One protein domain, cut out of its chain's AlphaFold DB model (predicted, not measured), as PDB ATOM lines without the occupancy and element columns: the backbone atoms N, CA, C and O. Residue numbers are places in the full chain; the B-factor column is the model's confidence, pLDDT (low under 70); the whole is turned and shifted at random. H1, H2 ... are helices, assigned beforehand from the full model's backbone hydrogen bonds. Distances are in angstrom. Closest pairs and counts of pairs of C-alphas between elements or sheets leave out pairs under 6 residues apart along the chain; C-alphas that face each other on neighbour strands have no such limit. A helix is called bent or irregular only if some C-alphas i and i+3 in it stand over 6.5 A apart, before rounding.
ATOM      1  N   ASN A  66      19.874  15.789  98.897       93.00
ATOM      2  CA  ASN A  66      19.855  14.406  98.405       93.00
ATOM      3  C   ASN A  66      18.481  13.708  98.500       93.00
ATOM      4  O   ASN A  66      18.383  12.551  98.100       93.00
ATOM      5  N   LEU A  67      17.457  14.351  99.078       93.88
ATOM      6  CA  LEU A  67      16.084  13.829  99.068       93.88
ATOM      7  C   LEU A  67      15.327  14.200  97.789       93.88
ATOM      8  O   LEU A  67      14.281  13.611  97.533       93.88
ATOM      9  N   SER A  68      15.848  15.147  97.008       92.62
ATOM     10  CA  SER A  68      15.324  15.469  95.685       92.62
ATOM     11  C   SER A  68      15.599  14.341  94.693       92.62
ATOM     12  O   SER A  68      16.678  13.740  94.709       92.62
ATOM     13  N   VAL A  69      14.649  14.094  93.788       90.38
ATOM     14  CA  VAL A  69      14.759  13.056  92.746       90.38
ATOM     15  C   VAL A  69      15.976  13.274  91.839       90.38
ATOM     16  O   VAL A  69      16.638  12.310  91.455       90.38
ATOM     17  N   GLU A  70      16.302  14.528  91.522       87.94
ATOM     18  CA  GLU A  70      17.439  14.897  90.664       87.94
ATOM     19  C   GLU A  70      18.722  15.201  91.463       87.94
ATOM     20  O   GLU A  70      19.735  15.614  90.897       87.94
ATOM     21  N   GLY A  71      18.694  14.990  92.783       89.94
ATOM     22  CA  GLY A  71      19.769  15.375  93.690       89.94
ATOM     23  C   GLY A  71      19.788  16.880  94.005       89.94
ATOM     24  O   GLY A  71      18.859  17.613  93.648       89.94
ATOM     25  N   PRO A  72      20.838  17.361  94.697       91.50
ATOM     26  CA  PRO A  72      20.907  18.737  95.181       91.50
ATOM     27  C   PRO A  72      20.893  19.752  94.030       91.50
ATOM     28  O   PRO A  72      21.565  19.569  93.014       91.50
ATOM     29  N   ARG A  73      20.144  20.847  94.205       91.19
ATOM     30  CA  ARG A  73      20.017  21.932  93.206       91.19
ATOM     31  C   ARG A  73      21.308  22.746  93.056       91.19
ATOM     32  O   ARG A  73      21.607  23.261  91.981       91.19
ATOM     33  N   HIS A  74      22.068  22.856  94.140       93.00
ATOM     34  CA  HIS A  74      23.354  23.544  94.230       93.00
ATOM     35  C   HIS A  74      24.170  22.987  95.407       93.00
ATOM     36  O   HIS A  74      23.645  22.245  96.241       93.00
ATOM     37  N   ASP A  75      25.447  23.358  95.501       91.88
ATOM     38  CA  ASP A  75      26.369  22.933  96.567       91.88
ATOM     39  C   ASP A  75      25.876  23.221  98.002       91.88
ATOM     40  O   ASP A  75      26.223  22.483  98.920       91.88
ATOM     41  N   ASN A  76      25.041  24.249  98.176       94.00
ATOM     42  CA  ASN A  76      24.444  24.658  99.451       94.00
ATOM     43  C   ASN A  76      23.031  24.079  99.713       94.00
ATOM     44  O   ASN A  76      22.338  24.507 100.638       94.00
ATOM     45  N   ASP A  77      22.557  23.143  98.879       94.44
ATOM     46  CA  ASP A  77      21.254  22.483  99.040       94.44
ATOM     47  C   ASP A  77      21.408  21.231  99.917       94.44
ATOM     48  O   ASP A  77      21.801  20.149  99.468       94.44
ATOM     49  N   HIS A  78      21.131  21.378 101.214       95.81
ATOM     50  CA  HIS A  78      21.301  20.314 102.201       95.81
ATOM     51  C   HIS A  78      19.999  19.950 102.917       95.81
ATOM     52  O   HIS A  78      19.161  20.798 103.231       95.81
ATOM     53  N   VAL A  79      19.874  18.665 103.272       95.44
ATOM     54  CA  VAL A  79      18.765  18.150 104.094       95.44
ATOM     55  C   VAL A  79      18.779  18.775 105.490       95.44
ATOM     56  O   VAL A  79      17.755  19.229 105.984       95.44
ATOM     57  N   ASN A  80      19.951  18.813 106.130       95.50
ATOM     58  CA  ASN A  80      20.112  19.395 107.458       95.50
ATOM     59  C   ASN A  80      20.451  20.884 107.341       95.50
ATOM     60  O   ASN A  80      21.528  21.227 106.849       95.50
ATOM     61  N   ILE A  81      19.578  21.744 107.870       96.06
ATOM     62  CA  ILE A  81      19.770  23.201 107.869       96.06
ATOM     63  C   ILE A  81      21.086  23.642 108.506       96.06
ATOM     64  O   ILE A  81      21.607  24.683 108.127       96.06
ATOM     65  N   ARG A  82      21.673  22.847 109.414       95.31
ATOM     66  CA  ARG A  82      22.980  23.123 110.047       95.31
ATOM     67  C   ARG A  82      24.145  23.193 109.072       95.31
ATOM     68  O   ARG A  82      25.157  23.802 109.395       95.31
ATOM     69  N   ASN A  83      23.994  22.569 107.911       95.50
ATOM     70  CA  ASN A  83      25.022  22.549 106.880       95.50
ATOM     71  C   ASN A  83      24.826  23.675 105.853       95.50
ATOM     72  O   ASN A  83      25.722  23.910 105.056       95.50
ATOM     73  N   ILE A  84      23.672  24.353 105.857       95.62
ATOM     74  CA  ILE A  84      23.340  25.404 104.890       95.62
ATOM     75  C   ILE A  84      24.041  26.708 105.291       95.62
ATOM     76  O   ILE A  84      23.846  27.222 106.393       95.62
ATOM     77  N   GLN A  85      24.834  27.283 104.394       94.44
ATOM     78  CA  GLN A  85      25.410  28.615 104.572       94.44
ATOM     79  C   GLN A  85      24.309  29.678 104.502       94.44
ATOM     80  O   GLN A  85      23.429  29.615 103.640       94.44
ATOM     81  N   ILE A  86      24.340  30.653 105.419       95.31
ATOM     82  CA  ILE A  86      23.306  31.698 105.509       95.31
ATOM     83  C   ILE A  86      23.302  32.560 104.248       95.31
ATOM     84  O   ILE A  86      22.257  32.683 103.625       95.31
ATOM     85  N   LEU A  87      24.450  33.111 103.852       95.31
ATOM     86  CA  LEU A  87      24.585  33.800 102.568       95.31
ATOM     87  C   LEU A  87      24.696  32.772 101.427       95.31
ATOM     88  O   LEU A  87      25.099  31.631 101.671       95.31
ATOM     89  N   PRO A  88      24.328  33.146 100.191       95.12
ATOM     90  CA  PRO A  88      24.315  32.210  99.082       95.12
ATOM     91  C   PRO A  88      25.733  31.925  98.583       95.12
ATOM     92  O   PRO A  88      26.587  32.813  98.538       95.12
ATOM     93  N   THR A  89      25.983  30.687  98.168       93.88
ATOM     94  CA  THR A  89      27.230  30.315  97.485       93.88
ATOM     95  C   THR A  89      27.206  30.771  96.026       93.88
ATOM     96  O   THR A  89      26.162  31.118  95.470       93.88
ATOM     97  N   THR A  90      28.364  30.747  95.356       93.19
ATOM     98  CA  THR A  90      28.411  31.072  93.921       93.19
ATOM     99  C   THR A  90      27.589  30.082  93.085       93.19
ATOM    100  O   THR A  90      26.905  30.501  92.159       93.19
ATOM    101  N   ASP A  91      27.599  28.790  93.425       93.12
ATOM    102  CA  ASP A  91      26.796  27.780  92.720       93.12
ATOM    103  C   ASP A  91      25.286  27.963  92.973       93.12
ATOM    104  O   ASP A  91      24.491  27.860  92.042       93.12
ATOM    105  N   GLU A  92      24.881  28.345  94.190       93.75
ATOM    106  CA  GLU A  92      23.488  28.694  94.509       93.75
ATOM    107  C   GLU A  92      22.997  29.928  93.740       93.75
ATOM    108  O   GLU A  92      21.841  29.972  93.315       93.75
ATOM    109  N   ILE A  93      23.852  30.933  93.526       94.00
ATOM    110  CA  ILE A  93      23.518  32.099  92.691       94.00
ATOM    111  C   ILE A  93      23.258  31.657  91.246       94.00
ATOM    112  O   ILE A  93      22.303  32.123  90.629       94.00
ATOM    113  N   LEU A  94      24.069  30.733  90.719       92.44
ATOM    114  CA  LEU A  94      23.938  30.214  89.352       92.44
ATOM    115  C   LEU A  94      22.758  29.239  89.172       92.44
ATOM    116  O   LEU A  94      22.318  29.021  88.041       92.44
ATOM    117  N   ALA A  95      22.222  28.674  90.256       90.12
ATOM    118  CA  ALA A  95      21.107  27.730  90.235       90.12
ATOM    119  C   ALA A  95      19.751  28.424  90.006       90.12
ATOM    120  O   ALA A  95      19.001  28.705  90.944       90.12
ATOM    121  N   VAL A  96      19.437  28.703  88.738       87.38
ATOM    122  CA  VAL A  96      18.194  29.384  88.311       87.38
ATOM    123  C   VAL A  96      17.236  28.494  87.513       87.38
ATOM    124  O   VAL A  96      16.136  28.918  87.176       87.38
ATOM    125  N   THR A  97      17.647  27.270  87.180       83.19
ATOM    126  CA  THR A  97      16.886  26.354  86.313       83.19
ATOM    127  C   THR A  97      15.860  25.515  87.067       83.19
ATOM    128  O   THR A  97      14.840  25.137  86.496       83.19
ATOM    129  N   ARG A  98      16.125  25.218  88.342       87.38
ATOM    130  CA  ARG A  98      15.262  24.416  89.215       87.38
ATOM    131  C   ARG A  98      14.669  25.300  90.307       87.38
ATOM    132  O   ARG A  98      15.362  26.158  90.856       87.38
ATOM    133  N   ALA A  99      13.396  25.080  90.616       88.69
ATOM    134  CA  ALA A  99      12.725  25.748  91.723       88.69
ATOM    135  C   ALA A  99      13.394  25.392  93.067       88.69
ATOM    136  O   ALA A  99      13.960  24.308  93.196       88.69
ATOM    137  N   PRO A 100      13.375  26.287  94.068       91.25
ATOM    138  CA  PRO A 100      13.855  25.960  95.402       91.25
ATOM    139  C   PRO A 100      12.821  25.128  96.172       91.25
ATOM    140  O   PRO A 100      11.619  25.392  96.101       91.25
ATOM    141  N   TYR A 101      13.305  24.170  96.969       93.00
ATOM    142  CA  TYR A 101      12.475  23.447  97.934       93.00
ATOM    143  C   TYR A 101      12.018  24.386  99.051       93.00
ATOM    144  O   TYR A 101      12.855  24.993  99.734       93.00
ATOM    145  N   MET A 102      10.705  24.451  99.283       93.88
ATOM    146  CA  MET A 102      10.131  25.248 100.366       93.88
ATOM    147  C   MET A 102       9.071  24.458 101.140       93.88
ATOM    148  O   MET A 102       8.018  24.146 100.588       93.88
ATOM    149  N   PRO A 103       9.293  24.144 102.430       93.69
ATOM    150  CA  PRO A 103       8.302  23.423 103.223       93.69
ATOM    151  C   PRO A 103       7.070  24.292 103.499       93.69
ATOM    152  O   PRO A 103       7.188  25.477 103.805       93.69
ATOM    153  N   ARG A 104       5.877  23.699 103.458       91.62
ATOM    154  CA  ARG A 104       4.623  24.379 103.824       91.62
ATOM    155  C   ARG A 104       4.481  24.520 105.341       91.62
ATOM    156  O   ARG A 104       4.916  23.643 106.097       91.62
ATOM    157  N   LYS A 105       3.815  25.592 105.785       89.75
ATOM    158  CA  LYS A 105       3.678  25.934 107.212       89.75
ATOM    159  C   LYS A 105       2.705  25.026 107.979       89.75
ATOM    160  O   LYS A 105       2.939  24.792 109.164       89.75
ATOM    161  N   ASP A 106       1.653  24.484 107.348       87.69
ATOM    162  CA  ASP A 106       0.721  23.546 108.015       87.69
ATOM    163  C   ASP A 106       1.471  22.270 108.443       87.69
ATOM    164  O   ASP A 106       1.958  21.512 107.605       87.69
ATOM    165  N   LEU A 107       1.531  21.998 109.755       83.50
ATOM    166  CA  LEU A 107       2.253  20.855 110.330       83.50
ATOM    167  C   LEU A 107       1.671  19.465 109.963       83.50
ATOM    168  O   LEU A 107       2.260  18.459 110.370       83.50
ATOM    169  N   ARG A 108       0.556  19.360 109.218       82.19
ATOM    170  CA  ARG A 108       0.060  18.083 108.635       82.19
ATOM    171  C   ARG A 108       0.664  17.742 107.295       82.19
ATOM    172  O   ARG A 108       0.640  16.568 106.927       82.19
ATOM    173  N   GLU A 109       1.123  18.744 106.555       85.94
ATOM    174  CA  GLU A 109       1.635  18.527 105.203       85.94
ATOM    175  C   GLU A 109       2.839  17.586 105.241       85.94
ATOM    176  O   GLU A 109       3.491  17.459 106.280       85.94
ATOM    177  N   ALA A 110       3.140  16.891 104.149       83.06
ATOM    178  CA  ALA A 110       4.276  15.976 104.141       83.06
ATOM    179  C   ALA A 110       5.586  16.733 104.443       83.06
ATOM    180  O   ALA A 110       5.844  17.798 103.892       83.06
ATOM    181  N   HIS A 111       6.410  16.186 105.338       91.06
ATOM    182  CA  HIS A 111       7.723  16.734 105.668       91.06
ATOM    183  C   HIS A 111       8.693  15.597 105.982       91.06
ATOM    184  O   HIS A 111       8.307  14.589 106.570       91.06
ATOM    185  N   PHE A 112       9.971  15.769 105.645       91.56
ATOM    186  CA  PHE A 112      11.014  14.756 105.865       91.56
ATOM    187  C   PHE A 112      11.470  14.632 107.334       91.56
ATOM    188  O   PHE A 112      12.310  13.796 107.657       91.56
ATOM    189  N   LEU A 113      10.934  15.466 108.232       91.50
ATOM    190  CA  LEU A 113      11.225  15.450 109.670       91.50
ATOM    191  C   LEU A 113       9.962  15.068 110.433       91.50
ATOM    192  O   LEU A 113       8.938  15.731 110.297       91.50
ATOM    193  N   GLU A 114      10.070  14.051 111.283       86.31
ATOM    194  CA  GLU A 114       8.945  13.558 112.085       86.31
ATOM    195  C   GLU A 114       8.662  14.428 113.320       86.31
ATOM    196  O   GLU A 114       7.526  14.514 113.781       86.31
ATOM    197  N   SER A 115       9.686  15.085 113.880       89.81
ATOM    198  CA  SER A 115       9.523  15.938 115.064       89.81
ATOM    199  C   SER A 115       8.841  17.263 114.690       89.81
ATOM    200  O   SER A 115       9.430  18.029 113.923       89.81
ATOM    201  N   PRO A 116       7.678  17.608 115.286       90.62
ATOM    202  CA  PRO A 116       6.961  18.850 114.974       90.62
ATOM    203  C   PRO A 116       7.799  20.114 115.195       90.62
ATOM    204  O   PRO A 116       7.759  21.037 114.389       90.62
ATOM    205  N   ILE A 117       8.608  20.142 116.261       92.62
ATOM    206  CA  ILE A 117       9.472  21.288 116.578       92.62
ATOM    207  C   ILE A 117      10.638  21.398 115.596       92.62
ATOM    208  O   ILE A 117      10.938  22.497 115.141       92.62
ATOM    209  N   LEU A 118      11.296  20.286 115.246       93.62
ATOM    210  CA  LEU A 118      12.388  20.338 114.266       93.62
ATOM    211  C   LEU A 118      11.873  20.714 112.877       93.62
ATOM    212  O   LEU A 118      12.546  21.454 112.171       93.62
ATOM    213  N   ARG A 119      10.670  20.254 112.514       93.75
ATOM    214  CA  ARG A 119       9.971  20.692 111.306       93.75
ATOM    215  C   ARG A 119       9.701  22.194 111.324       93.75
ATOM    216  O   ARG A 119       9.982  22.857 110.333       93.75
ATOM    217  N   LEU A 120       9.166  22.728 112.425       94.25
ATOM    218  CA  LEU A 120       8.906  24.162 112.543       94.25
ATOM    219  C   LEU A 120      10.206  24.967 112.402       94.25
ATOM    220  O   LEU A 120      10.230  25.943 111.662       94.25
ATOM    221  N   LEU A 121      11.290  24.532 113.051       95.69
ATOM    222  CA  LEU A 121      12.605  25.168 112.929       95.69
ATOM    223  C   LEU A 121      13.160  25.108 111.498       95.69
ATOM    224  O   LEU A 121      13.654  26.120 111.010       95.69
ATOM    225  N   ASP A 122      13.052  23.962 110.815       96.44
ATOM    226  CA  ASP A 122      13.441  23.820 109.402       96.44
ATOM    227  C   ASP A 122      12.631  24.760 108.502       96.44
ATOM    228  O   ASP A 122      13.208  25.500 107.706       96.44
ATOM    229  N   THR A 123      11.314  24.805 108.710       95.69
ATOM    230  CA  THR A 123      10.391  25.657 107.951       95.69
ATOM    231  C   THR A 123      10.729  27.133 108.134       95.69
ATOM    232  O   THR A 123      10.996  27.830 107.160       95.69
ATOM    233  N   GLN A 124      10.809  27.596 109.385       96.62
ATOM    234  CA  GLN A 124      11.109  28.993 109.708       96.62
ATOM    235  C   GLN A 124      12.507  29.409 109.232       96.62
ATOM    236  O   GLN A 124      12.670  30.521 108.737       96.62
ATOM    237  N   PHE A 125      13.510  28.526 109.332       97.69
ATOM    238  CA  PHE A 125      14.852  28.804 108.816       97.69
ATOM    239  C   PHE A 125      14.854  28.951 107.292       97.69
ATOM    240  O   PHE A 125      15.410  29.922 106.783       97.69
ATOM    241  N   ARG A 126      14.239  28.014 106.558       96.81
ATOM    242  CA  ARG A 126      14.210  28.045 105.086       96.81
ATOM    243  C   ARG A 126      13.439  29.252 104.562       96.81
ATOM    244  O   ARG A 126      13.938  29.917 103.660       96.81
ATOM    245  N   HIS A 127      12.293  29.571 105.170       96.12
ATOM    246  CA  HIS A 127      11.484  30.740 104.809       96.12
ATOM    247  C   HIS A 127      12.251  32.038 105.054       96.12
ATOM    248  O   HIS A 127      12.453  32.806 104.121       96.12
ATOM    249  N   LEU A 128      12.743  32.247 106.283       96.88
ATOM    250  CA  LEU A 128      13.470  33.466 106.642       96.88
ATOM    251  C   LEU A 128      14.756  33.619 105.821       96.88
ATOM    252  O   LEU A 128      15.122  34.730 105.442       96.88
ATOM    253  N   ARG A 129      15.458  32.514 105.534       96.44
ATOM    254  CA  ARG A 129      16.671  32.561 104.717       96.44
ATOM    255  C   ARG A 129      16.327  32.970 103.295       96.44
ATOM    256  O   ARG A 129      16.999  33.843 102.770       96.44
ATOM    257  N   TYR A 130      15.315  32.356 102.685       95.12
ATOM    258  CA  TYR A 130      14.916  32.684 101.317       95.12
ATOM    259  C   TYR A 130      14.510  34.152 101.187       95.12
ATOM    260  O   TYR A 130      15.063  34.845 100.339       95.12
ATOM    261  N   ASP A 131      13.664  34.626 102.104       94.38
ATOM    262  CA  ASP A 131      13.235  36.025 102.207       94.38
ATOM    263  C   ASP A 131      14.413  37.010 102.220       94.38
ATOM    264  O   ASP A 131      14.431  37.990 101.486       94.38
ATOM    265  N   ASN A 132      15.465  36.706 102.987       92.31
ATOM    266  CA  ASN A 132      16.623  37.593 103.104       92.31
ATOM    267  C   ASN A 132      17.678  37.393 102.002       92.31
ATOM    268  O   ASN A 132      18.528  38.259 101.817       92.31
ATOM    269  N   VAL A 133      17.700  36.248 101.309       93.00
ATOM    270  CA  VAL A 133      18.814  35.853 100.424       93.00
ATOM    271  C   VAL A 133      18.483  35.974  98.941       93.00
ATOM    272  O   VAL A 133      19.393  36.211  98.141       93.00
ATOM    273  N   GLU A 134      17.218  35.838  98.552       92.44
ATOM    274  CA  GLU A 134      16.816  35.858  97.143       92.44
ATOM    275  C   GLU A 134      17.163  37.190  96.459       92.44
ATOM    276  O   GLU A 134      17.726  37.184  95.362       92.44
ATOM    277  N   TYR A 135      16.998  38.312  97.165       91.50
ATOM    278  CA  TYR A 135      17.476  39.630  96.736       91.50
ATOM    279  C   TYR A 135      18.977  39.636  96.376       91.50
ATOM    280  O   TYR A 135      19.371  40.105  95.303       91.50
ATOM    281  N   PHE A 136      19.837  39.063  97.228       94.25
ATOM    282  CA  PHE A 136      21.277  38.992  96.957       94.25
ATOM    283  C   PHE A 136      21.595  38.066  95.780       94.25
ATOM    284  O   PHE A 136      22.501  38.365  95.000       94.25
ATOM    285  N   ARG A 137      20.858  36.957  95.627       93.62
ATOM    286  CA  ARG A 137      21.017  36.039  94.488       93.62
ATOM    287  C   ARG A 137      20.680  36.733  93.175       93.62
ATOM    288  O   ARG A 137      21.469  36.645  92.235       93.62
ATOM    289  N   ASP A 138      19.563  37.453  93.131       92.75
ATOM    290  CA  ASP A 138      19.099  38.187  91.954       92.75
ATOM    291  C   ASP A 138      20.111  39.237  91.492       92.75
ATOM    292  O   ASP A 138      20.554  39.243  90.337       92.75
ATOM    293  N   VAL A 139      20.545  40.081  92.428       94.56
ATOM    294  CA  VAL A 139      21.517  41.143  92.169       94.56
ATOM    295  C   VAL A 139      22.867  40.567  91.736       94.56
ATOM    296  O   VAL A 139      23.428  41.012  90.730       94.56
ATOM    297  N   CYS A 140      23.393  39.563  92.448       95.62
ATOM    298  CA  CYS A 140      24.678  38.955  92.103       95.62
ATOM    299  C   CYS A 140      24.641  38.253  90.744       95.62
ATOM    300  O   CYS A 140      25.607  38.360  89.988       95.62
ATOM    301  N   TYR A 141      23.540  37.576  90.402       93.88
ATOM    302  CA  TYR A 141      23.382  36.948  89.093       93.88
ATOM    303  C   TYR A 141      23.408  37.997  87.977       93.88
ATOM    304  O   TYR A 141      24.192  37.874  87.036       93.88
ATOM    305  N   ASN A 142      22.630  39.079  88.104       91.81
ATOM    306  CA  ASN A 142      22.603  40.137  87.088       91.81
ATOM    307  C   ASN A 142      23.953  40.861  86.959       91.81
ATOM    308  O   ASN A 142      24.431  41.136  85.856       91.81
TER     309      ASN A 142
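AT A GLANCE: This is residues 66 to 142 of the 1259 residues of a protein of Phaeomoniella chlamydospora (UniProt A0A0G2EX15). One long, bent helix, H2, makes the longest axis, with two long loop stretches, residues 66 to 89 and 95 to 115, folded beside it and the short helix H1 packed on its last arm. The printed part has 77 residues with two named helices, H1 then H2, and no named strand; the class is all helix, though the helices hold 32 of the 77 residues. It is compact, with a radius of gyration of the C-alphas of 12.8 A and spans of 38 by 26 by 19 A.

IN THESE COORDINATES: H2, residues 116 to 142, was assigned as one helix by its hydrogen bonds but is bent: C-alphas 132 and 135 are 6.7 A apart. Arm H2a, residues 116 to 132, measures 24.2 A from C-alpha 116 at (6.961, 18.850, 114.974). Arm H2b, residues 135 to 142, measures 10.9 A and ends at C-alpha 142 at (22.603, 40.137, 87.088). H1 is residues 90 to 94, 6.5 A long.

HOW THE PARTS SIT: H2a and H2b stand at a steep tilt of 48 degrees. H1 and H2b touch; their closest C-alphas, Ile 93 and Arg 137, are 5.0 A apart. H1 and H2a are apart. In H1, H2a and H2b every O i to N i+4 pair is within hydrogen-bond range.

THE WHOLE: The farthest C-alphas, Ser 115 and Asn 142, are 39.2 A apart. The printed part has no cut. The link from H1 to H2 is long, 21 residues. Mean pLDDT of the printed part is 92.5; no printed residue is under 70.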